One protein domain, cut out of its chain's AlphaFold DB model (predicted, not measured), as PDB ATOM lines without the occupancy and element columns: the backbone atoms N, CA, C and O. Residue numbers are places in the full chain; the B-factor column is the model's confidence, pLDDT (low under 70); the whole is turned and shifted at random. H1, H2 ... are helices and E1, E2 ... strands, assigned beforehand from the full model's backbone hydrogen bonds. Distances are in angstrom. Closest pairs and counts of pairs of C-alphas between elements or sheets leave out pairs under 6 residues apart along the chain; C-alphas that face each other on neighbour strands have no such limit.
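What this domain is: This is residues 9 to 170 of the 171 residues of an uncharacterized protein of Candidatus Pacearchaeota archaeon ex4484_31 (UniProt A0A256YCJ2). A small twisted antiparallel sheet has three helices over one face: the short H1, the later part of the long H3, and a stretch of the long H4, with H3 and H4 meeting at a steep angle. The first part of H3 reaches away from the sheet and, with short H2 folded back beside it, makes an arm; residues 84 to 89 and 163 to 170 stick out. The printed part has 162 residues, with four named helices and four named strands in the order H1 E1 E2 H2 H3 E3 E4 H4; the sheet runs E1 E2 E4 E3 and the class is mixed. The whole is compact, with a radius of gyration of the C-alphas of 17.6 A, yet elongated, spanning 59 by 32 by 32 A.

How they stand to each other: Residues 9 to 28 hold no named element. H1, residues 29 to 38, is on the sheet at a height of 9.6 A, over E1, residues 41 to 46, and E2, residues 58 to 62. E1 and E2 form an antiparallel hairpin, with N 43 and O 60 2.9 A apart, within hydrogen-bond range. H2, residues 71 to 78, and H3, residues 88 to 117, form a helical hairpin at a shallow tilt of 30 degrees; H3 touches H2 with residues 94 to 102 alone, the closest C-alphas being those of Leu 74 and Ile 98, 6.2 A. E3, residues 122 to 125, and E4, residues 128 to 131, form another antiparallel hairpin, with N 123 and O 130 2.8 A apart; E4 is also antiparallel to E2, with N 129 and O 59 2.8 A apart. E2, H2, H3 and E3 make a split strand-helix-strand unit, E4 lying between its two strands, with a right-handed crossover. H4, residues 138 to 168, touches H1 at a shallow tilt of 24 degrees, the same way; their closest C-alphas, of Leu 31 and Ala 152, are 4.3 A apart. H4 touches H3 at a steep tilt of 52 degrees, opposite ways, the closest C-alphas being those of Ile 110 and Ile 155, 6.8 A. H1, H3 and H4 on one face of the sheet make two layers, one of helices and one of strands. Every O i to N i+4 pair is within hydrogen-bond range in H1, H2 and H4, and 25 of 26 are in H3.

Where its parts are: H1 begins at C-alpha 29, (5.240, -44.412, 12.386). E1 is 15.2 A long and E2 13.4 A. H3 is 44.4 A long, H4 46.3 A, ending at C-alpha 168, (-15.767, -38.604, 35.107).

The domain as a whole: The C-alphas of Pro 86 and Asn 137 are the two farthest apart, 59.6 A. The printed part has no cut, and the link from E1 to E2 is long. Mean pLDDT of the printed part is 85.8; residues 14 to 22, 66 to 70 and 163 to 170 are under 70.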
ATOM      1  N   ASP A   9      -2.274 -49.244  16.636       85.06
ATOM      2  CA  ASP A   9      -2.452 -49.973  15.380       85.06
ATOM      3  C   ASP A   9      -3.851 -49.752  14.785       85.06
ATOM      4  O   ASP A   9      -4.016 -49.807  13.567       85.06
ATOM      5  N   GLN A  10      -4.838 -49.414  15.622       82.75
ATOM      6  CA  GLN A  10      -6.202 -49.096  15.195       82.75
ATOM      7  C   GLN A  10      -6.365 -47.645  14.726       82.75
ATOM      8  O   GLN A  10      -7.356 -47.339  14.066       82.75
ATOM      9  N   VAL A  11      -5.421 -46.750  15.045       78.44
ATOM     10  CA  VAL A  11      -5.489 -45.343  14.628       78.44
ATOM     11  C   VAL A  11      -5.246 -45.262  13.110       78.44
ATOM     12  O   VAL A  11      -4.135 -45.598  12.667       78.44
ATOM     13  N   PRO A  12      -6.235 -44.828  12.301       76.00
ATOM     14  CA  PRO A  12      -6.099 -44.774  10.853       76.00
ATOM     15  C   PRO A  12      -5.026 -43.766  10.448       76.00
ATOM     16  O   PRO A  12      -4.900 -42.691  11.040       76.00
ATOM     17  N   LEU A  13      -4.238 -44.122   9.433       70.00
ATOM     18  CA  LEU A  13      -3.164 -43.266   8.925       70.00
ATOM     19  C   LEU A  13      -3.729 -42.004   8.259       70.00
ATOM     20  O   LEU A  13      -3.113 -40.944   8.342       70.00
ATOM     21  N   GLU A  14      -4.921 -42.099   7.665       68.81
ATOM     22  CA  GLU A  14      -5.583 -41.006   6.949       68.81
ATOM     23  C   GLU A  14      -6.106 -39.898   7.867       68.81
ATOM     24  O   GLU A  14      -6.446 -38.814   7.401       68.81
ATOM     25  N   MET A  15      -6.184 -40.144   9.176       65.00
ATOM     26  CA  MET A  15      -6.851 -39.229  10.102       65.00
ATOM     27  C   MET A  15      -6.030 -37.975  10.431       65.00
ATOM     28  O   MET A  15      -6.586 -37.007  10.947       65.00
ATOM     29  N   TYR A  16      -4.726 -37.973  10.138       61.16
ATOM     30  CA  TYR A  16      -3.812 -36.930  10.617       61.16
ATOM     31  C   TYR A  16      -2.728 -36.507   9.624       61.16
ATOM     32  O   TYR A  16      -1.879 -35.697   9.986       61.16
ATOM     33  N   TYR A  17      -2.733 -37.034   8.398       60.66
ATOM     34  CA  TYR A  17      -1.683 -36.759   7.422       60.66
ATOM     35  C   TYR A  17      -2.234 -36.462   6.033       60.66
ATOM     36  O   TYR A  17      -3.100 -37.171   5.524       60.66
ATOM     37  N   ASP A  18      -1.658 -35.439   5.403       55.34
ATOM     38  CA  ASP A  18      -1.687 -35.297   3.956       55.34
ATOM     39  C   ASP A  18      -0.611 -36.227   3.371       55.34
ATOM     40  O   ASP A  18       0.585 -36.040   3.596       55.34
ATOM     41  N   PHE A  19      -1.029 -37.275   2.655       56.22
ATOM     42  CA  PHE A  19      -0.124 -38.251   2.026       56.22
ATOM     43  C   PHE A  19       0.686 -37.672   0.855       56.22
ATOM     44  O   PHE A  19       1.447 -38.404   0.216       56.22
ATOM     45  N   SER A  20       0.542 -36.379   0.556       53.19
ATOM     46  CA  SER A  20       1.262 -35.696  -0.519       53.19
ATOM     47  C   SER A  20       2.794 -35.732  -0.366       53.19
ATOM     48  O   SER A  20       3.496 -35.609  -1.370       53.19
ATOM     49  N   GLU A  21       3.326 -35.989   0.837       56.12
ATOM     50  CA  GLU A  21       4.773 -35.990   1.123       56.12
ATOM     51  C   GLU A  21       5.447 -37.382   1.126       56.12
ATOM     52  O   GLU A  21       6.657 -37.492   1.337       56.12
ATOM     53  N   GLY A  22       4.704 -38.454   0.823       64.62
ATOM     54  CA  GLY A  22       5.232 -39.820   0.729       64.62
ATOM     55  C   GLY A  22       5.009 -40.687   1.979       64.62
ATOM     56  O   GLY A  22       4.362 -40.266   2.939       64.62
ATOM     57  N   PRO A  23       5.473 -41.952   1.965       76.94
ATOM     58  CA  PRO A  23       5.192 -42.903   3.038       76.94
ATOM     59  C   PRO A  23       5.933 -42.539   4.331       76.94
ATOM     60  O   PRO A  23       7.126 -42.236   4.306       76.94
ATOM     61  N   LEU A  24       5.239 -42.639   5.470       81.62
ATOM     62  CA  LEU A  24       5.851 -42.482   6.791       81.62
ATOM     63  C   LEU A  24       6.952 -43.525   7.013       81.62
ATOM     64  O   LEU A  24       6.815 -44.694   6.643       81.62
ATOM     65  N   ASP A  25       8.025 -43.105   7.680       87.50
ATOM     66  CA  ASP A  25       9.128 -43.991   8.023       87.50
ATOM     67  C   ASP A  25       8.639 -45.130   8.943       87.50
ATOM     68  O   ASP A  25       8.214 -44.878  10.079       87.50
ATOM     69  N   PRO A  26       8.732 -46.402   8.509       90.31
ATOM     70  CA  PRO A  26       8.034 -47.512   9.158       90.31
ATOM     71  C   PRO A  26       8.493 -47.746  10.598       90.31
ATOM     72  O   PRO A  26       7.725 -48.227  11.423       90.31
ATOM     73  N   LYS A  27       9.734 -47.374  10.928       94.56
ATOM     74  CA  LYS A  27      10.313 -47.590  12.258       94.56
ATOM     75  C   LYS A  27       9.920 -46.552  13.305       94.56
ATOM     76  O   LYS A  27      10.250 -46.733  14.468       94.56
ATOM     77  N   ILE A  28       9.272 -45.459  12.906       94.88
ATOM     78  CA  ILE A  28       8.817 -44.412  13.834       94.88
ATOM     79  C   ILE A  28       7.362 -43.996  13.592       94.88
ATOM     80  O   ILE A  28       6.879 -43.057  14.219       94.88
ATOM     81  N   VAL A  29       6.642 -44.703  12.717       93.31
ATOM     82  CA  VAL A  29       5.240 -44.412  12.386       93.31
ATOM     83  C   VAL A  29       4.351 -44.362  13.630       93.31
ATOM     84  O   VAL A  29       3.511 -43.474  13.749       93.31
ATOM     85  N   LYS A  30       4.577 -45.258  14.600       94.75
ATOM     86  CA  LYS A  30       3.844 -45.269  15.872       94.75
ATOM     87  C   LYS A  30       4.083 -43.994  16.676       94.75
ATOM     88  O   LYS A  30       3.123 -43.429  17.189       94.75
ATOM     89  N   LEU A  31       5.324 -43.504  16.729       96.19
ATOM     90  CA  LEU A  31       5.655 -42.258  17.424       96.19
ATOM     91  C   LEU A  31       4.934 -41.070  16.784       96.19
ATOM     92  O   LEU A  31       4.290 -40.295  17.481       96.19
ATOM     93  N   VAL A  32       4.962 -40.980  15.454       93.81
ATOM     94  CA  VAL A  32       4.233 -39.944  14.708       93.81
ATOM     95  C   VAL A  32       2.724 -40.020  14.980       93.81
ATOM     96  O   VAL A  32       2.101 -38.999  15.276       93.81
ATOM     97  N   LYS A  33       2.126 -41.219  14.949       91.56
ATOM     98  CA  LYS A  33       0.703 -41.419  15.275       91.56
ATOM     99  C   LYS A  33       0.368 -40.995  16.703       91.56
ATOM    100  O   LYS A  33      -0.616 -40.290  16.899       91.56
ATOM    101  N   ALA A  34       1.171 -41.390  17.688       93.75
ATOM    102  CA  ALA A  34       0.929 -41.069  19.093       93.75
ATOM    103  C   ALA A  34       0.969 -39.556  19.357       93.75
ATOM    104  O   ALA A  34       0.113 -39.032  20.066       93.75
ATOM    105  N   ILE A  35       1.914 -38.841  18.739       92.94
ATOM    106  CA  ILE A  35       2.033 -37.380  18.854       92.94
ATOM    107  C   ILE A  35       0.801 -36.683  18.256       92.94
ATOM    108  O   ILE A  35       0.200 -35.826  18.911       92.94
ATOM    109  N   ASN A  36       0.361 -37.103  17.064       90.31
ATOM    110  CA  ASN A  36      -0.856 -36.568  16.443       90.31
ATOM    111  C   ASN A  36      -2.133 -36.954  17.193       90.31
ATOM    112  O   ASN A  36      -3.061 -36.155  17.262       90.31
ATOM    113  N   TYR A  37      -2.186 -38.141  17.798       88.88
ATOM    114  CA  TYR A  37      -3.312 -38.552  18.635       88.88
ATOM    115  C   TYR A  37      -3.406 -37.702  19.907       88.88
ATOM    116  O   TYR A  37      -4.480 -37.206  20.248       88.88
ATOM    117  N   PHE A  38      -2.266 -37.438  20.553       87.88
ATOM    118  CA  PHE A  38      -2.169 -36.444  21.625       87.88
ATOM    119  C   PHE A  38      -2.593 -35.047  21.121       87.88
ATOM    120  O   PHE A  38      -3.060 -34.195  21.877       87.88
ATOM    121  N   GLY A  39      -2.495 -34.825  19.807       87.19
ATOM    122  CA  GLY A  39      -2.961 -33.663  19.063       87.19
ATOM    123  C   GLY A  39      -1.912 -32.562  18.934       87.19
ATOM    124  O   GLY A  39      -2.271 -31.396  18.756       87.19
ATOM    125  N   ILE A  40      -0.641 -32.916  19.088       88.81
ATOM    126  CA  ILE A  40       0.460 -32.097  18.595       88.81
ATOM    127  C   ILE A  40       0.626 -32.435  17.118       88.81
ATOM    128  O   ILE A  40       0.713 -33.604  16.755       88.81
ATOM    129  N   GLU A  41       0.632 -31.420  16.267       89.44
ATOM    130  CA  GLU A  41       0.767 -31.625  14.832       89.44
ATOM    131  C   GLU A  41       2.210 -32.012  14.502       89.44
ATOM    132  O   GLU A  41       3.148 -31.425  15.042       89.44
ATOM    133  N   THR A  42       2.415 -32.971  13.603       90.88
ATOM    134  CA  THR A  42       3.752 -33.327  13.112       90.88
ATOM    135  C   THR A  42       3.961 -32.832  11.687       90.88
ATOM    136  O   THR A  42       3.110 -33.036  10.827       90.88
ATOM    137  N   LYS A  43       5.103 -32.197  11.415       90.44
ATOM    138  CA  LYS A  43       5.403 -31.590  10.102       90.44
ATOM    139  C   LYS A  43       6.381 -32.392   9.258       90.44
ATOM    140  O   LYS A  43       6.330 -32.338   8.044       90.44
ATOM    141  N   ALA A  44       7.288 -33.110   9.901       91.12
ATOM    142  CA  ALA A  44       8.287 -33.940   9.245       91.12
ATOM    143  C   ALA A  44       8.770 -34.988  10.240       91.12
ATOM    144  O   ALA A  44       8.622 -34.822  11.450       91.12
ATOM    145  N   SER A  45       9.372 -36.066   9.761       93.81
ATOM    146  CA  SER A  45       9.981 -37.058  10.641       93.81
ATOM    147  C   SER A  45      11.093 -37.806   9.918       93.81
ATOM    148  O   SER A  45      11.159 -37.786   8.690       93.81
ATOM    149  N   CYS A  46      11.979 -38.447  10.677       95.06
ATOM    150  CA  CYS A  46      12.928 -39.402  10.124       95.06
ATOM    151  C   CYS A  46      13.219 -40.518  11.124       95.06
ATOM    152  O   CYS A  46      13.482 -40.244  12.292       95.06
ATOM    153  N   GLN A  47      13.279 -41.768  10.670       95.94
ATOM    154  CA  GLN A  47      13.724 -42.908  11.494       95.94
ATOM    155  C   GLN A  47      15.219 -42.887  11.858       95.94
ATOM    156  O   GLN A  47      15.676 -43.698  12.665       95.94
ATOM    157  N   GLY A  48      15.986 -41.993  11.237       96.25
ATOM    158  CA  GLY A  48      17.430 -41.886  11.373       96.25
ATOM    159  C   GLY A  48      18.208 -42.884  10.513       96.25
ATOM    160  O   GLY A  48      17.786 -44.020  10.279       96.25
ATOM    161  N   HIS A  49      19.386 -42.465  10.047       96.50
ATOM    162  CA  HIS A  49      20.284 -43.293   9.241       96.50
ATOM    163  C   HIS A  49      21.759 -42.974   9.539       96.50
ATOM    164  O   HIS A  49      22.137 -41.827   9.730       96.50
ATOM    165  N   LEU A  50      22.630 -43.991   9.526       96.31
ATOM    166  CA  LEU A  50      24.064 -43.820   9.835       96.31
ATOM    167  C   LEU A  50      24.894 -43.208   8.697       96.31
ATOM    168  O   LEU A  50      26.013 -42.768   8.924       96.31
ATOM    169  N   ARG A  51      24.394 -43.266   7.457       93.81
ATOM    170  CA  ARG A  51      25.142 -42.873   6.244       93.81
ATOM    171  C   ARG A  51      24.574 -41.640   5.539       93.81
ATOM    172  O   ARG A  51      25.127 -41.216   4.533       93.81
ATOM    173  N   ARG A  52      23.448 -41.107   6.018       90.50
ATOM    174  CA  ARG A  52      22.771 -39.921   5.475       90.50
ATOM    175  C   ARG A  52      21.863 -39.319   6.544       90.50
ATOM    176  O   ARG A  52      21.287 -40.068   7.318       90.50
ATOM    177  N   GLY A  53      21.680 -38.003   6.557       89.56
ATOM    178  CA  GLY A  53      20.815 -37.351   7.545       89.56
ATOM    179  C   GLY A  53      21.287 -37.554   8.989       89.56
ATOM    180  O   GLY A  53      22.480 -37.700   9.247       89.56
ATOM    181  N   HIS A  54      20.341 -37.542   9.929       94.88
ATOM    182  CA  HIS A  54      20.635 -37.666  11.355       94.88
ATOM    183  C   HIS A  54      20.737 -39.137  11.790       94.88
ATOM    184  O   HIS A  54      19.863 -39.937  11.444       94.88
ATOM    185  N   PRO A  55      21.743 -39.519  12.593       97.44
ATOM    186  CA  PRO A  55      21.913 -40.888  13.080       97.44
ATOM    187  C   PRO A  55      21.032 -41.190  14.309       97.44
ATOM    188  O   PRO A  55      21.473 -41.806  15.276       97.44
ATOM    189  N   PHE A  56      19.782 -40.733  14.297       97.56
ATOM    190  CA  PHE A  56      18.793 -40.956  15.350       97.56
ATOM    191  C   PHE A  56      17.377 -40.690  14.818       97.56
ATOM    192  O   PHE A  56      17.226 -39.886  13.893       97.56
ATOM    193  N   PRO A  57      16.344 -41.336  15.387       97.69
ATOM    194  CA  PRO A  57      14.963 -41.013  15.065       97.69
ATOM    195  C   PRO A  57      14.590 -39.617  15.572       97.69
ATOM    196  O   PRO A  57      14.975 -39.230  16.675       97.69
ATOM    197  N   TRP A  58      13.823 -38.863  14.794       97.38
ATOM    198  CA  TRP A  58      13.285 -37.570  15.211       97.38
ATOM    199  C   TRP A  58      11.924 -37.298  14.572       97.38
ATOM    200  O   TRP A  58      11.613 -37.799  13.491       97.38
ATOM    201  N   VAL A  59      11.120 -36.477  15.247       96.00
ATOM    202  CA  VAL A  59       9.834 -35.983  14.744       96.00
ATOM    203  C   VAL A  59       9.791 -34.471  14.913       96.00
ATOM    204  O   VAL A  59      10.056 -33.953  15.997       96.00
ATOM    205  N   SER A  60       9.468 -33.761  13.836       94.12
ATOM    206  CA  SER A  60       9.200 -32.335  13.884       94.12
ATOM    207  C   SER A  60       7.750 -32.090  14.289       94.12
ATOM    208  O   SER A  60       6.836 -32.621  13.661       94.12
ATOM    209  N   ILE A  61       7.555 -31.288  15.331       92.06
ATOM    210  CA  ILE A  61       6.285 -30.989  15.984       92.06
ATOM    211  C   ILE A  61       5.912 -29.507  15.861       92.06
ATOM    212  O   ILE A  61       6.779 -28.630  15.838       92.06
ATOM    213  N   TRP A  62       4.611 -29.236  15.807       84.06
ATOM    214  CA  TRP A  62       4.027 -27.905  15.713       84.06
ATOM    215  C   TRP A  62       2.778 -27.770  16.611       84.06
ATOM    216  O   TRP A  62       1.970 -28.701  16.687       84.06
ATOM    217  N   PRO A  63       2.574 -26.614  17.272       81.56
ATOM    218  CA  PRO A  63       3.514 -25.494  17.398       81.56
ATOM    219  C   PRO A  63       4.790 -25.888  18.167       81.56
ATOM    220  O   PRO A  63       4.805 -26.934  18.818       81.56
ATOM    221  N   PRO A  64       5.874 -25.088  18.089       77.31
ATOM    222  CA  PRO A  64       7.067 -25.328  18.889       77.31
ATOM    223  C   PRO A  64       6.686 -25.409  20.367       77.31
ATOM    224  O   PRO A  64       6.069 -24.489  20.911       77.31
ATOM    225  N   ILE A  65       7.052 -26.509  21.015       78.88
ATOM    226  CA  ILE A  65       6.846 -26.669  22.450       78.88
ATOM    227  C   ILE A  65       8.119 -26.171  23.112       78.88
ATOM    228  O   ILE A  65       9.163 -26.819  23.072       78.88
ATOM    229  N   HIS A  66       8.049 -24.979  23.688       65.56
ATOM    230  CA  HIS A  66       9.159 -24.472  24.474       65.56
ATOM    231  C   HIS A  66       9.204 -25.233  25.808       65.56
ATOM    232  O   HIS A  66       8.171 -25.328  26.461       65.56
ATOM    233  N   PRO A  67      10.369 -25.743  26.253       57.12
ATOM    234  CA  PRO A  67      10.535 -26.252  27.622       57.12
ATOM    235  C   PRO A  67      10.133 -25.199  28.663       57.12
ATOM    236  O   PRO A  67       9.610 -25.517  29.727       57.12
ATOM    237  N   ASP A  68      10.332 -23.933  28.288       56.75
ATOM    238  CA  ASP A  68       9.930 -22.733  29.007       56.75
ATOM    239  C   ASP A  68       8.547 -22.230  28.576       56.75
ATOM    240  O   ASP A  68       8.308 -21.025  28.642       56.75
ATOM    241  N   SER A  69       7.644 -23.082  28.062       61.69
ATOM    242  CA  SER A  69       6.250 -22.703  27.806       61.69
ATOM    243  C   SER A  69       5.677 -22.170  29.114       61.69
ATOM    244  O   SER A  69       5.359 -22.929  30.028       61.69
ATOM    245  N   ASP A  70       5.703 -20.844  29.217       66.44
ATOM    246  CA  ASP A  70       5.932 -20.154  30.475       66.44
ATOM    247  C   ASP A  70       4.718 -20.353  31.380       66.44
ATOM    248  O   ASP A  70       3.640 -19.829  31.067       66.44
ATOM    249  N   PRO A  71       4.847 -21.078  32.508       73.38
ATOM    250  CA  PRO A  71       3.754 -21.205  33.460       73.38
ATOM    251  C   PRO A  71       3.236 -19.833  33.902       73.38
ATOM    252  O   PRO A  71       2.048 -19.690  34.179       73.38
ATOM    253  N   LYS A  72       4.087 -18.794  33.894       80.88
ATOM    254  CA  LYS A  72       3.683 -17.411  34.168       80.88
ATOM    255  C   LYS A  72       2.868 -16.809  33.029       80.88
ATOM    256  O   LYS A  72       1.941 -16.062  33.319       80.88
ATOM    257  N   LYS A  73       3.156 -17.128  31.761       82.50
ATOM    258  CA  LYS A  73       2.326 -16.712  30.617       82.50
ATOM    259  C   LYS A  73       0.961 -17.388  30.674       82.50
ATOM    260  O   LYS A  73      -0.044 -16.700  30.519       82.50
ATOM    261  N   LEU A  74       0.908 -18.693  30.950       82.88
ATOM    262  CA  LEU A  74      -0.363 -19.395  31.140       82.88
ATOM    263  C   LEU A  74      -1.160 -18.786  32.305       82.88
ATOM    264  O   LEU A  74      -2.341 -18.485  32.155       82.88
ATOM    265  N   GLU A  75      -0.505 -18.536  33.438       85.81
ATOM    266  CA  GLU A  75      -1.120 -17.893  34.601       85.81
ATOM    267  C   GLU A  75      -1.599 -16.464  34.296       85.81
ATOM    268  O   GLU A  75      -2.696 -16.073  34.688       85.81
ATOM    269  N   ALA A  76      -0.815 -15.679  33.553       85.50
ATOM    270  CA  ALA A  76      -1.195 -14.335  33.130       85.50
ATOM    271  C   ALA A  76      -2.420 -14.355  32.207       85.50
ATOM    272  O   ALA A  76      -3.325 -13.543  32.387       85.50
ATOM    273  N   LEU A  77      -2.483 -15.298  31.260       85.62
ATOM    274  CA  LEU A  77      -3.630 -15.459  30.366       85.62
ATOM    275  C   LEU A  77      -4.883 -15.923  31.121       85.62
ATOM    276  O   LEU A  77      -5.970 -15.428  30.844       85.62
ATOM    277  N   ARG A  78      -4.742 -16.810  32.115       86.00
ATOM    278  CA  ARG A  78      -5.854 -17.269  32.970       86.00
ATOM    279  C   ARG A  78      -6.453 -16.164  33.840       86.00
ATOM    280  O   ARG A  78      -7.629 -16.238  34.181       86.00
ATOM    281  N   LYS A  79      -5.665 -15.145  34.193       88.75
ATOM    282  CA  LYS A  79      -6.138 -13.968  34.941       88.75
ATOM    283  C   LYS A  79      -6.966 -13.003  34.097       88.75
ATOM    284  O   LYS A  79      -7.605 -12.119  34.662       88.75
ATOM    285  N   ILE A  80      -6.951 -13.138  32.771       87.00
ATOM    286  CA  ILE A  80      -7.784 -12.312  31.899       87.00
ATOM    287  C   ILE A  80      -9.238 -12.739  32.093       87.00
ATOM    288  O   ILE A  80      -9.594 -13.896  31.867       87.00
ATOM    289  N   ASP A  81     -10.096 -11.797  32.483       85.00
ATOM    290  CA  ASP A  81     -11.530 -12.048  32.581       85.00
ATOM    291  C   ASP A  81     -12.164 -12.100  31.186       85.00
ATOM    292  O   ASP A  81     -12.679 -11.117  30.649       85.00
ATOM    293  N   LEU A  82     -12.124 -13.290  30.589       80.12
ATOM    294  CA  LEU A  82     -12.650 -13.541  29.250       80.12
ATOM    295  C   LEU A  82     -14.151 -13.250  29.128       80.12
ATOM    296  O   LEU A  82     -14.611 -12.972  28.019       80.12
ATOM    297  N   LYS A  83     -14.921 -13.280  30.229       78.56
ATOM    298  CA  LYS A  83     -16.365 -12.981  30.198       78.56
ATOM    299  C   LYS A  83     -16.627 -11.509  29.892       78.56
ATOM    300  O   LYS A  83     -17.626 -11.206  29.243       78.56
ATOM    301  N   HIS A  84     -15.721 -10.632  30.313       83.81
ATOM    302  CA  HIS A  84     -15.809  -9.189  30.107       83.81
ATOM    303  C   HIS A  84     -14.942  -8.678  28.950       83.81
ATOM    304  O   HIS A  84     -14.936  -7.479  28.706       83.81
ATOM    305  N   GLU A  85     -14.245  -9.549  28.211       82.12
ATOM    306  CA  GLU A  85     -13.532  -9.166  26.984       82.12
ATOM    307  C   GLU A  85     -14.552  -8.896  25.858       82.12
ATOM    308  O   GLU A  85     -15.197  -9.851  25.409       82.12
ATOM    309  N   PRO A  86     -14.756  -7.637  25.418       82.75
ATOM    310  CA  PRO A  86     -15.768  -7.304  24.414       82.75
ATOM    311  C   PRO A  86     -15.385  -7.762  23.001       82.75
ATOM    312  O   PRO A  86     -16.270  -7.952  22.165       82.75
ATOM    313  N   ASP A  87     -14.093  -7.958  22.720       91.44
ATOM    314  CA  ASP A  87     -13.632  -8.419  21.414       91.44
ATOM    315  C   ASP A  87     -13.678  -9.954  21.322       91.44
ATOM    316  O   ASP A  87     -12.875 -10.686  21.911       91.44
ATOM    317  N   VAL A  88     -14.628 -10.455  20.526       87.38
ATOM    318  CA  VAL A  88     -14.838 -11.889  20.276       87.38
ATOM    319  C   VAL A  88     -13.608 -12.555  19.644       87.38
ATOM    320  O   VAL A  88     -13.310 -13.711  19.959       87.38
ATOM    321  N   TYR A  89     -12.867 -11.851  18.783       87.38
ATOM    322  CA  TYR A  89     -11.655 -12.383  18.160       87.38
ATOM    323  C   TYR A  89     -10.527 -12.492  19.175       87.38
ATOM    324  O   TYR A  89      -9.866 -13.530  19.249       87.38
ATOM    325  N   ARG A  90     -10.351 -11.459  20.003       84.94
ATOM    326  CA  ARG A  90      -9.352 -11.466  21.074       84.94
ATOM    327  C   ARG A  90      -9.627 -12.567  22.092       84.94
ATOM    328  O   ARG A  90      -8.707 -13.304  22.446       84.94
ATOM    329  N   ARG A  91     -10.886 -12.741  22.501       86.75
ATOM    330  CA  ARG A  91     -11.305 -13.840  23.381       86.75
ATOM    331  C   ARG A  91     -10.937 -15.199  22.788       86.75
ATOM    332  O   ARG A  91     -10.262 -15.989  23.443       86.75
ATOM    333  N   ARG A  92     -11.328 -15.455  21.534       86.12
ATOM    334  CA  ARG A  92     -11.043 -16.724  20.847       86.12
ATOM    335  C   ARG A  92      -9.544 -16.986  20.723       86.12
ATOM    336  O   ARG A  92      -9.113 -18.120  20.908       86.12
ATOM    337  N   PHE A  93      -8.761 -15.952  20.423       87.31
ATOM    338  CA  PHE A  93      -7.308 -16.049  20.359       87.31
ATOM    339  C   PHE A  93      -6.713 -16.456  21.713       87.31
ATOM    340  O   PHE A  93      -5.945 -17.411  21.775       87.31
ATOM    341  N   ILE A  94      -7.118 -15.801  22.808       82.88
ATOM    342  CA  ILE A  94      -6.632 -16.134  24.156       82.88
ATOM    343  C   ILE A  94      -7.028 -17.562  24.547       82.88
ATOM    344  O   ILE A  94      -6.201 -18.303  25.071       82.88
ATOM    345  N   GLU A  95      -8.261 -17.987  24.263       84.81
ATOM    346  CA  GLU A  95      -8.704 -19.361  24.530       84.81
ATOM    347  C   GLU A  95      -7.883 -20.403  23.759       84.81
ATOM    348  O   GLU A  95      -7.554 -21.461  24.298       84.81
ATOM    349  N   GLN A  96      -7.562 -20.128  22.493       82.94
ATOM    350  CA  GLN A  96      -6.717 -21.000  21.678       82.94
ATOM    351  C   GLN A  96      -5.284 -21.044  22.209       82.94
ATOM    352  O   GLN A  96      -4.708 -22.127  22.300       82.94
ATOM    353  N   GLU A  97      -4.742 -19.899  22.616       83.06
ATOM    354  CA  GLU A  97      -3.405 -19.792  23.196       83.06
ATOM    355  C   GLU A  97      -3.306 -20.558  24.523       83.06
ATOM    356  O   GLU A  97      -2.378 -21.341  24.707       83.06
ATOM    357  N   ILE A  98      -4.290 -20.412  25.422       84.38
ATOM    358  CA  ILE A  98      -4.358 -21.169  26.682       84.38
ATOM    359  C   ILE A  98      -4.369 -22.672  26.397       84.38
ATOM    360  O   ILE A  98      -3.536 -23.395  26.937       84.38
ATOM    361  N   LYS A  99      -5.255 -23.142  25.507       83.06
ATOM    362  CA  LYS A  99      -5.344 -24.570  25.156       83.06
ATOM    363  C   LYS A  99      -4.047 -25.098  24.548       83.06
ATOM    364  O   LYS A  99      -3.651 -26.223  24.839       83.06
ATOM    365  N   SER A 100      -3.401 -24.302  23.700       78.81
ATOM    366  CA  SER A 100      -2.112 -24.639  23.094       78.81
ATOM    367  C   SER A 100      -1.014 -24.772  24.155       78.81
ATOM    368  O   SER A 100      -0.297 -25.771  24.180       78.81
ATOM    369  N   LEU A 101      -0.932 -23.812  25.085       80.88
ATOM    370  CA  LEU A 101       0.046 -23.816  26.177       80.88
ATOM    371  C   LEU A 101      -0.169 -24.977  27.148       80.88
ATOM    372  O   LEU A 101       0.789 -25.670  27.468       80.88
ATOM    373  N   GLU A 102      -1.407 -25.224  27.586       84.50
ATOM    374  CA  GLU A 102      -1.741 -26.357  28.461       84.50
ATOM    375  C   GLU A 102      -1.308 -27.680  27.830       84.50
ATOM    376  O   GLU A 102      -0.631 -28.491  28.458       84.50
ATOM    377  N   LYS A 103      -1.622 -27.855  26.546       82.75
ATOM    378  CA  LYS A 103      -1.257 -29.046  25.787       82.75
ATOM    379  C   LYS A 103       0.252 -29.205  25.608       82.75
ATOM    380  O   LYS A 103       0.760 -30.318  25.715       82.75
ATOM    381  N   GLY A 104       0.968 -28.112  25.345       82.38
ATOM    382  CA  GLY A 104       2.428 -28.111  25.249       82.38
ATOM    383  C   GLY A 104       3.099 -28.479  26.575       82.38
ATOM    384  O   GLY A 104       3.975 -29.343  26.593       82.38
ATOM    385  N   ILE A 105       2.636 -27.892  27.684       81.94
ATOM    386  CA  ILE A 105       3.111 -28.195  29.045       81.94
ATOM    387  C   ILE A 105       2.879 -29.670  29.369       81.94
ATOM    388  O   ILE A 105       3.787 -30.360  29.831       81.94
ATOM    389  N   ASP A 106       1.681 -30.163  29.082       86.88
ATOM    390  CA  ASP A 106       1.302 -31.550  29.302       86.88
ATOM    391  C   ASP A 106       2.175 -32.531  28.510       86.88
ATOM    392  O   ASP A 106       2.646 -33.532  29.052       86.88
ATOM    393  N   PHE A 107       2.403 -32.247  27.227       90.62
ATOM    394  CA  PHE A 107       3.260 -33.073  26.384       90.62
ATOM    395  C   PHE A 107       4.699 -33.077  26.901       90.62
ATOM    396  O   PHE A 107       5.309 -34.136  27.029       90.62
ATOM    397  N   TYR A 108       5.232 -31.907  27.269       90.56
ATOM    398  CA  TYR A 108       6.570 -31.795  27.843       90.56
ATOM    399  C   TYR A 108       6.708 -32.608  29.139       90.56
ATOM    400  O   TYR A 108       7.690 -33.334  29.299       90.56
ATOM    401  N   GLN A 109       5.719 -32.545  30.035       90.12
ATOM    402  CA  GLN A 109       5.701 -33.340  31.269       90.12
ATOM    403  C   GLN A 109       5.731 -34.845  30.984       90.12
ATOM    404  O   GLN A 109       6.535 -35.550  31.588       90.12
ATOM    405  N   ILE A 110       4.951 -35.328  30.011       93.56
ATOM    406  CA  ILE A 110       4.970 -36.742  29.594       93.56
ATOM    407  C   ILE A 110       6.372 -37.167  29.145       93.56
ATOM    408  O   ILE A 110       6.840 -38.237  29.534       93.56
ATOM    409  N   ILE A 111       7.077 -36.327  28.379       95.25
ATOM    410  CA  ILE A 111       8.461 -36.620  27.980       95.25
ATOM    411  C   ILE A 111       9.388 -36.692  29.204       95.25
ATOM    412  O   ILE A 111      10.221 -37.595  29.289       95.25
ATOM    413  N   GLN A 112       9.244 -35.786  30.177       94.31
ATOM    414  CA  GLN A 112      10.048 -35.816  31.408       94.31
ATOM    415  C   GLN A 112       9.773 -37.065  32.260       94.31
ATOM    416  O   GLN A 112      10.710 -37.674  32.779       94.31
ATOM    417  N   GLU A 113       8.513 -37.481  32.375       95.12
ATOM    418  CA  GLU A 113       8.128 -38.706  33.085       95.12
ATOM    419  C   GLU A 113       8.648 -39.970  32.392       95.12
ATOM    420  O   GLU A 113       9.150 -40.882  33.051       95.12
ATOM    421  N   TYR A 114       8.580 -40.025  31.060       97.44
ATOM    422  CA  TYR A 114       9.182 -41.120  30.306       97.44
ATOM    423  C   TYR A 114      10.693 -41.177  30.557       97.44
ATOM    424  O   TYR A 114      11.254 -42.233  30.865       97.44
ATOM    425  N   ASN A 115      11.354 -40.020  30.501       97.50
ATOM    426  CA  ASN A 115      12.787 -39.902  30.722       97.50
ATOM    427  C   ASN A 115      13.223 -40.319  32.125       97.50
ATOM    428  O   ASN A 115      14.345 -40.794  32.265       97.50
ATOM    429  N   SER A 116      12.414 -40.151  33.172       96.69
ATOM    430  CA  SER A 116      12.829 -40.532  34.530       96.69
ATOM    431  C   SER A 116      12.948 -42.052  34.708       96.69
ATOM    432  O   SER A 116      13.736 -42.501  35.538       96.69
ATOM    433  N   ASN A 117      12.260 -42.832  33.868       95.19
ATOM    434  CA  ASN A 117      12.169 -44.290  33.987       95.19
ATOM    435  C   ASN A 117      12.917 -45.068  32.892       95.19
ATOM    436  O   ASN A 117      13.085 -46.278  33.013       95.19
ATOM    437  N   ASN A 118      13.386 -44.400  31.834       96.12
ATOM    438  CA  ASN A 118      13.988 -45.058  30.670       96.12
ATOM    439  C   ASN A 118      15.456 -44.680  30.463       96.12
ATOM    440  O   ASN A 118      15.906 -43.604  30.858       96.12
ATOM    441  N   ALA A 119      16.231 -45.573  29.845       96.44
ATOM    442  CA  ALA A 119      17.660 -45.357  29.615       96.44
ATOM    443  C   ALA A 119      17.920 -44.287  28.541       96.44
ATOM    444  O   ALA A 119      18.754 -43.400  28.739       96.44
ATOM    445  N   VAL A 120      17.191 -44.350  27.425       97.69
ATOM    446  CA  VAL A 120      17.240 -43.328  26.375       97.69
ATOM    447  C   VAL A 120      16.475 -42.106  26.865       97.69
ATOM    448  O   VAL A 120      15.345 -42.211  27.337       97.69
ATOM    449  N   LYS A 121      17.106 -40.936  26.766       98.12
ATOM    450  CA  LYS A 121      16.463 -39.666  27.103       98.12
ATOM    451  C   LYS A 121      16.046 -38.968  25.823       98.12
ATOM    452  O   LYS A 121      16.839 -38.876  24.888       98.12
ATOM    453  N   TRP A 122      14.836 -38.439  25.812       97.81
ATOM    454  CA  TRP A 122      14.273 -37.636  24.737       97.81
ATOM    455  C   TRP A 122      14.220 -36.171  25.142       97.81
ATOM    456  O   TRP A 122      14.049 -35.839  26.312       97.81
ATOM    457  N   ARG A 123      14.372 -35.272  24.180       95.56
ATOM    458  CA  ARG A 123      14.253 -33.835  24.412       95.56
ATOM    459  C   ARG A 123      13.481 -33.170  23.291       95.56
ATOM    460  O   ARG A 123      13.460 -33.667  22.164       95.56
ATOM    461  N   ILE A 124      12.885 -32.036  23.635       93.25
ATOM    462  CA  ILE A 124      12.250 -31.129  22.692       93.25
ATOM    463  C   ILE A 124      13.192 -29.944  22.485       93.25
ATOM    464  O   ILE A 124      13.404 -29.152  23.401       93.25
ATOM    465  N   ASP A 125      13.755 -29.838  21.285       88.44
ATOM    466  CA  ASP A 125      14.600 -28.722  20.863       88.44
ATOM    467  C   ASP A 125      13.825 -27.874  19.845       88.44
ATOM    468  O   ASP A 125      13.844 -28.138  18.641       88.44
ATOM    469  N   GLY A 126      13.085 -26.876  20.334       87.00
ATOM    470  CA  GLY A 126      12.207 -26.053  19.499       87.00
ATOM    471  C   GLY A 126      11.057 -26.872  18.912       87.00
ATOM    472  O   GLY A 126      10.116 -27.227  19.615       87.00
ATOM    473  N   THR A 127      11.125 -27.174  17.616       90.31
ATOM    474  CA  THR A 127      10.130 -28.003  16.918       90.31
ATOM    475  C   THR A 127      10.560 -29.458  16.782       90.31
ATOM    476  O   THR A 127       9.956 -30.166  15.995       90.31
ATOM    477  N   TRP A 128      11.617 -29.930  17.449       93.69
ATOM    478  CA  TRP A 128      12.144 -31.286  17.235       93.69
ATOM    479  C   TRP A 128      12.054 -32.126  18.502       93.69
ATOM    480  O   TRP A 128      12.718 -31.817  19.487       93.69
ATOM    481  N   LEU A 129      11.313 -33.232  18.449       96.81
ATOM    482  CA  LEU A 129      11.391 -34.308  19.433       96.81
ATOM    483  C   LEU A 129      12.418 -35.344  18.967       96.81
ATOM    484  O   LEU A 129      12.263 -35.944  17.900       96.81
ATOM    485  N   ARG A 130      13.470 -35.555  19.760       97.50
ATOM    486  CA  ARG A 130      14.584 -36.455  19.413       97.50
ATOM    487  C   ARG A 130      15.304 -36.995  20.653       97.50
ATOM    488  O   ARG A 130      15.227 -36.361  21.708       97.50
ATOM    489  N   PRO A 131      16.051 -38.108  20.557       98.19
ATOM    490  CA  PRO A 131      16.894 -38.561  21.651       98.19
ATOM    491  C   PRO A 131      18.062 -37.592  21.892       98.19
ATOM    492  O   PRO A 131      18.520 -36.878  20.997       98.19
ATOM    493  N   THR A 132      18.574 -37.579  23.122       97.50
ATOM    494  CA  THR A 132      19.749 -36.783  23.512       97.50
ATOM    495  C   THR A 132      21.059 -37.375  22.995       97.50
ATOM    496  O   THR A 132      22.069 -36.674  22.945       97.50
ATOM    497  N   THR A 133      21.046 -38.650  22.606       96.94
ATOM    498  CA  THR A 133      22.202 -39.394  22.101       96.94
ATOM    499  C   THR A 133      22.058 -39.738  20.627       96.94
ATOM    500  O   THR A 133      20.966 -40.037  20.150       96.94
ATOM    501  N   GLU A 134      23.192 -39.798  19.938       97.75
ATOM    502  CA  GLU A 134      23.291 -40.193  18.535       97.75
ATOM    503  C   GLU A 134      23.829 -41.621  18.397       97.75
ATOM    504  O   GLU A 134      24.713 -42.036  19.154       97.75
ATOM    505  N   ALA A 135      23.333 -42.378  17.416       97.62
ATOM    506  CA  ALA A 135      23.847 -43.712  17.135       97.62
ATOM    507  C   ALA A 135      25.181 -43.655  16.380       97.62
ATOM    508  O   ALA A 135      25.342 -42.936  15.400       97.62
ATOM    509  N   ARG A 136      26.134 -44.492  16.790       97.62
ATOM    510  CA  ARG A 136      27.444 -44.647  16.130       97.62
ATOM    511  C   ARG A 136      27.555 -45.932  15.319       97.62
ATOM    512  O   ARG A 136      28.515 -46.129  14.583       97.62
ATOM    513  N   ASN A 137      26.593 -46.834  15.481       98.06
ATOM    514  CA  ASN A 137      26.534 -48.114  14.792       98.06
ATOM    515  C   ASN A 137      25.079 -48.582  14.655       98.06
ATOM    516  O   ASN A 137      24.155 -47.982  15.209       98.06
ATOM    517  N   LEU A 138      24.879 -49.656  13.886       97.31
ATOM    518  CA  LEU A 138      23.544 -50.155  13.557       97.31
ATOM    519  C   LEU A 138      22.775 -50.604  14.801       97.31
ATOM    520  O   LEU A 138      21.588 -50.314  14.910       97.31
ATOM    521  N   GLN A 139      23.455 -51.241  15.752       98.25
ATOM    522  CA  GLN A 139      22.831 -51.720  16.982       98.25
ATOM    523  C   GLN A 139      22.277 -50.564  17.820       98.25
ATOM    524  O   GLN A 139      21.147 -50.627  18.297       98.25
ATOM    525  N   GLN A 140      23.044 -49.480  17.958       98.31
ATOM    526  CA  GLN A 140      22.592 -48.277  18.654       98.31
ATOM    527  C   GLN A 140      21.417 -47.616  17.930       98.31
ATOM    528  O   GLN A 140      20.459 -47.217  18.581       98.31
ATOM    529  N   LEU A 141      21.445 -47.545  16.595       98.12
ATOM    530  CA  LEU A 141      20.340 -46.962  15.831       98.12
ATOM    531  C   LEU A 141      19.049 -47.776  15.997       98.12
ATOM    532  O   LEU A 141      17.993 -47.193  16.217       98.12
ATOM    533  N   ILE A 142      19.141 -49.108  15.943       97.94
ATOM    534  CA  ILE A 142      18.004 -50.002  16.202       97.94
ATOM    535  C   ILE A 142      17.473 -49.789  17.620       97.94
ATOM    536  O   ILE A 142      16.267 -49.658  17.797       97.94
ATOM    537  N   SER A 143      18.357 -49.683  18.615       98.12
ATOM    538  CA  SER A 143      17.949 -49.425  19.999       98.12
ATOM    539  C   SER A 143      17.203 -48.097  20.147       98.12
ATOM    540  O   SER A 143      16.219 -48.048  20.876       98.12
ATOM    541  N   LEU A 144      17.638 -47.032  19.463       98.44
ATOM    542  CA  LEU A 144      16.932 -45.747  19.480       98.44
ATOM    543  C   LEU A 144      15.572 -45.833  18.768       98.44
ATOM    544  O   LEU A 144      14.606 -45.238  19.229       98.44
ATOM    545  N   GLN A 145      15.480 -46.585  17.666       98.19
ATOM    546  CA  GLN A 145      14.226 -46.811  16.934       98.19
ATOM    547  C   GLN A 145      13.212 -47.604  17.773       98.19
ATOM    548  O   GLN A 145      12.042 -47.247  17.816       98.19
ATOM    549  N   GLN A 146      13.663 -48.628  18.496       98.12
ATOM    550  CA  GLN A 146      12.819 -49.379  19.432       98.12
ATOM    551  C   GLN A 146      12.374 -48.522  20.620       98.12
ATOM    552  O   GLN A 146      11.247 -48.645  21.086       98.12
ATOM    553  N   ASP A 147      13.240 -47.640  21.120       98.50
ATOM    554  CA  ASP A 147      12.858 -46.716  22.188       98.50
ATOM    555  C   ASP A 147      11.833 -45.673  21.712       98.50
ATOM    556  O   ASP A 147      10.929 -45.313  22.458       98.50
ATOM    557  N   ALA A 148      11.902 -45.256  20.442       98.25
ATOM    558  CA  ALA A 148      10.887 -44.395  19.833       98.25
ATOM    559  C   ALA A 148       9.495 -45.047  19.840       98.25
ATOM    560  O   ALA A 148       8.497 -44.364  20.064       98.25
ATOM    561  N   GLU A 149       9.424 -46.363  19.627       97.25
ATOM    562  CA  GLU A 149       8.179 -47.132  19.721       97.25
ATOM    563  C   GLU A 149       7.649 -47.194  21.161       97.25
ATOM    564  O   GLU A 149       6.474 -46.917  21.385       97.25
ATOM    565  N   LYS A 150       8.516 -47.431  22.151       98.06
ATOM    566  CA  LYS A 150       8.127 -47.398  23.574       98.06
ATOM    567  C   LYS A 150       7.619 -46.026  24.008       98.06
ATOM    568  O   LYS A 150       6.626 -45.923  24.723       98.06
ATOM    569  N   LEU A 151       8.286 -44.960  23.563       98.19
ATOM    570  CA  LEU A 151       7.829 -43.598  23.815       98.19
ATOM    571  C   LEU A 151       6.453 -43.352  23.183       98.19
ATOM    572  O   LEU A 151       5.612 -42.694  23.791       98.19
ATOM    573  N   ALA A 152       6.206 -43.892  21.988       97.12
ATOM    574  CA  ALA A 152       4.912 -43.782  21.324       97.12
ATOM    575  C   ALA A 152       3.784 -44.404  22.153       97.12
ATOM    576  O   ALA A 152       2.759 -43.760  22.378       97.12
ATOM    577  N   GLU A 153       3.986 -45.636  22.623       96.12
ATOM    578  CA  GLU A 153       3.030 -46.346  23.478       96.12
ATOM    579  C   GLU A 153       2.759 -45.552  24.758       96.12
ATOM    580  O   GLU A 153       1.604 -45.280  25.085       96.12
ATOM    581  N   TYR A 154       3.813 -45.051  25.405       96.31
ATOM    582  CA  TYR A 154       3.685 -44.240  26.612       96.31
ATOM    583  C   TYR A 154       2.873 -42.953  26.387       96.31
ATOM    584  O   TYR A 154       1.981 -42.627  27.174       96.31
ATOM    585  N   ILE A 155       3.139 -42.216  25.300       95.12
ATOM    586  CA  ILE A 155       2.370 -41.012  24.942       95.12
ATOM    587  C   ILE A 155       0.894 -41.367  24.724       95.12
ATOM    588  O   ILE A 155       0.006 -40.650  25.198       95.12
ATOM    589  N   PHE A 156       0.617 -42.464  24.021       92.81
ATOM    590  CA  PHE A 156      -0.743 -42.902  23.728       92.81
ATOM    591  C   PHE A 156      -1.517 -43.267  25.001       92.81
ATOM    592  O   PHE A 156      -2.596 -42.724  25.234       92.81
ATOM    593  N   GLU A 157      -0.939 -44.082  25.883       92.06
ATOM    594  CA  GLU A 157      -1.547 -44.453  27.168       92.06
ATOM    595  C   GLU A 157      -1.859 -43.224  28.035       92.06
ATOM    596  O   GLU A 157      -2.954 -43.091  28.592       92.06
ATOM    597  N   ARG A 158      -0.924 -42.267  28.107       90.56
ATOM    598  CA  ARG A 158      -1.135 -41.003  28.826       90.56
ATOM    599  C   ARG A 158      -2.234 -40.144  28.195       90.56
ATOM    600  O   ARG A 158      -2.941 -39.440  28.918       90.56
ATOM    601  N   SER A 159      -2.417 -40.221  26.876       86.12
ATOM    602  CA  SER A 159      -3.504 -39.536  26.160       86.12
ATOM    603  C   SER A 159      -4.879 -40.118  26.509       86.12
ATOM    604  O   SER A 159      -5.840 -39.368  26.718       86.12
ATOM    605  N   LEU A 160      -4.970 -41.447  26.613       83.62
ATOM    606  CA  LEU A 160      -6.199 -42.150  26.993       83.62
ATOM    607  C   LEU A 160      -6.609 -41.820  28.432       83.62
ATOM    608  O   LEU A 160      -7.736 -41.383  28.666       83.62
ATOM    609  N   ALA A 161      -5.673 -41.906  29.383       80.69
ATOM    610  CA  ALA A 161      -5.941 -41.616  30.793       80.69
ATOM    611  C   ALA A 161      -6.514 -40.199  31.017       80.69
ATOM    612  O   ALA A 161      -7.403 -39.995  31.850       80.69
ATOM    613  N   LYS A 162      -6.051 -39.211  30.240       71.56
ATOM    614  CA  LYS A 162      -6.596 -37.843  30.277       71.56
ATOM    615  C   LYS A 162      -8.007 -37.749  29.709       71.56
ATOM    616  O   LYS A 162      -8.842 -37.019  30.251       71.56
ATOM    617  N   SER A 163      -8.275 -38.484  28.635       66.31
ATOM    618  CA  SER A 163      -9.599 -38.535  28.020       66.31
ATOM    619  C   SER A 163     -10.636 -39.107  28.992       66.31
ATOM    620  O   SER A 163     -11.719 -38.531  29.120       66.31
ATOM    621  N   ASP A 164     -10.268 -40.140  29.754       61.53
ATOM    622  CA  ASP A 164     -11.129 -40.779  30.756       61.53
ATOM    623  C   ASP A 164     -11.359 -39.917  32.001       61.53
ATOM    624  O   ASP A 164     -12.485 -39.833  32.504       61.53
ATOM    625  N   MET A 165     -10.333 -39.204  32.482       55.97
ATOM    626  CA  MET A 165     -10.504 -38.236  33.573       55.97
ATOM    627  C   MET A 165     -11.499 -37.134  33.197       55.97
ATOM    628  O   MET A 165     -12.347 -36.774  34.008       55.97
ATOM    629  N   CYS A 166     -11.466 -36.635  31.959       48.72
ATOM    630  CA  CYS A 166     -12.388 -35.588  31.511       48.72
ATOM    631  C   CYS A 166     -13.860 -36.062  31.435       48.72
ATOM    632  O   CYS A 166     -14.774 -35.238  31.490       48.72
ATOM    633  N   VAL A 167     -14.109 -37.377  31.338       46.78
ATOM    634  CA  VAL A 167     -15.464 -37.968  31.324       46.78
ATOM    635  C   VAL A 167     -16.067 -38.059  32.721       46.78
ATOM    636  O   VAL A 167     -17.251 -37.779  32.888       46.78
ATOM    637  N   ARG A 168     -15.267 -38.402  33.735       42.84
ATOM    638  CA  ARG A 168     -15.767 -38.604  35.107       42.84
ATOM    639  C   ARG A 168     -16.194 -37.315  35.816       42.84
ATOM    640  O   ARG A 168     -16.963 -37.390  36.761       42.84
ATOM    641  N   PHE A 169     -15.750 -36.147  35.349       41.19
ATOM    642  CA  PHE A 169     -16.130 -34.838  35.908       41.19
ATOM    643  C   PHE A 169     -17.298 -34.148  35.176       41.19
ATOM    644  O   PHE A 169     -17.594 -32.991  35.462       41.19
ATOM    645  N   ARG A 170     -17.948 -34.818  34.213       40.34
ATOM    646  CA  ARG A 170     -19.129 -34.296  33.493       40.34
ATOM    647  C   ARG A 170     -20.427 -35.064  33.786       40.34
ATOM    648  O   ARG A 170     -21.384 -34.900  33.032       40.34
TER     649      ARG A 170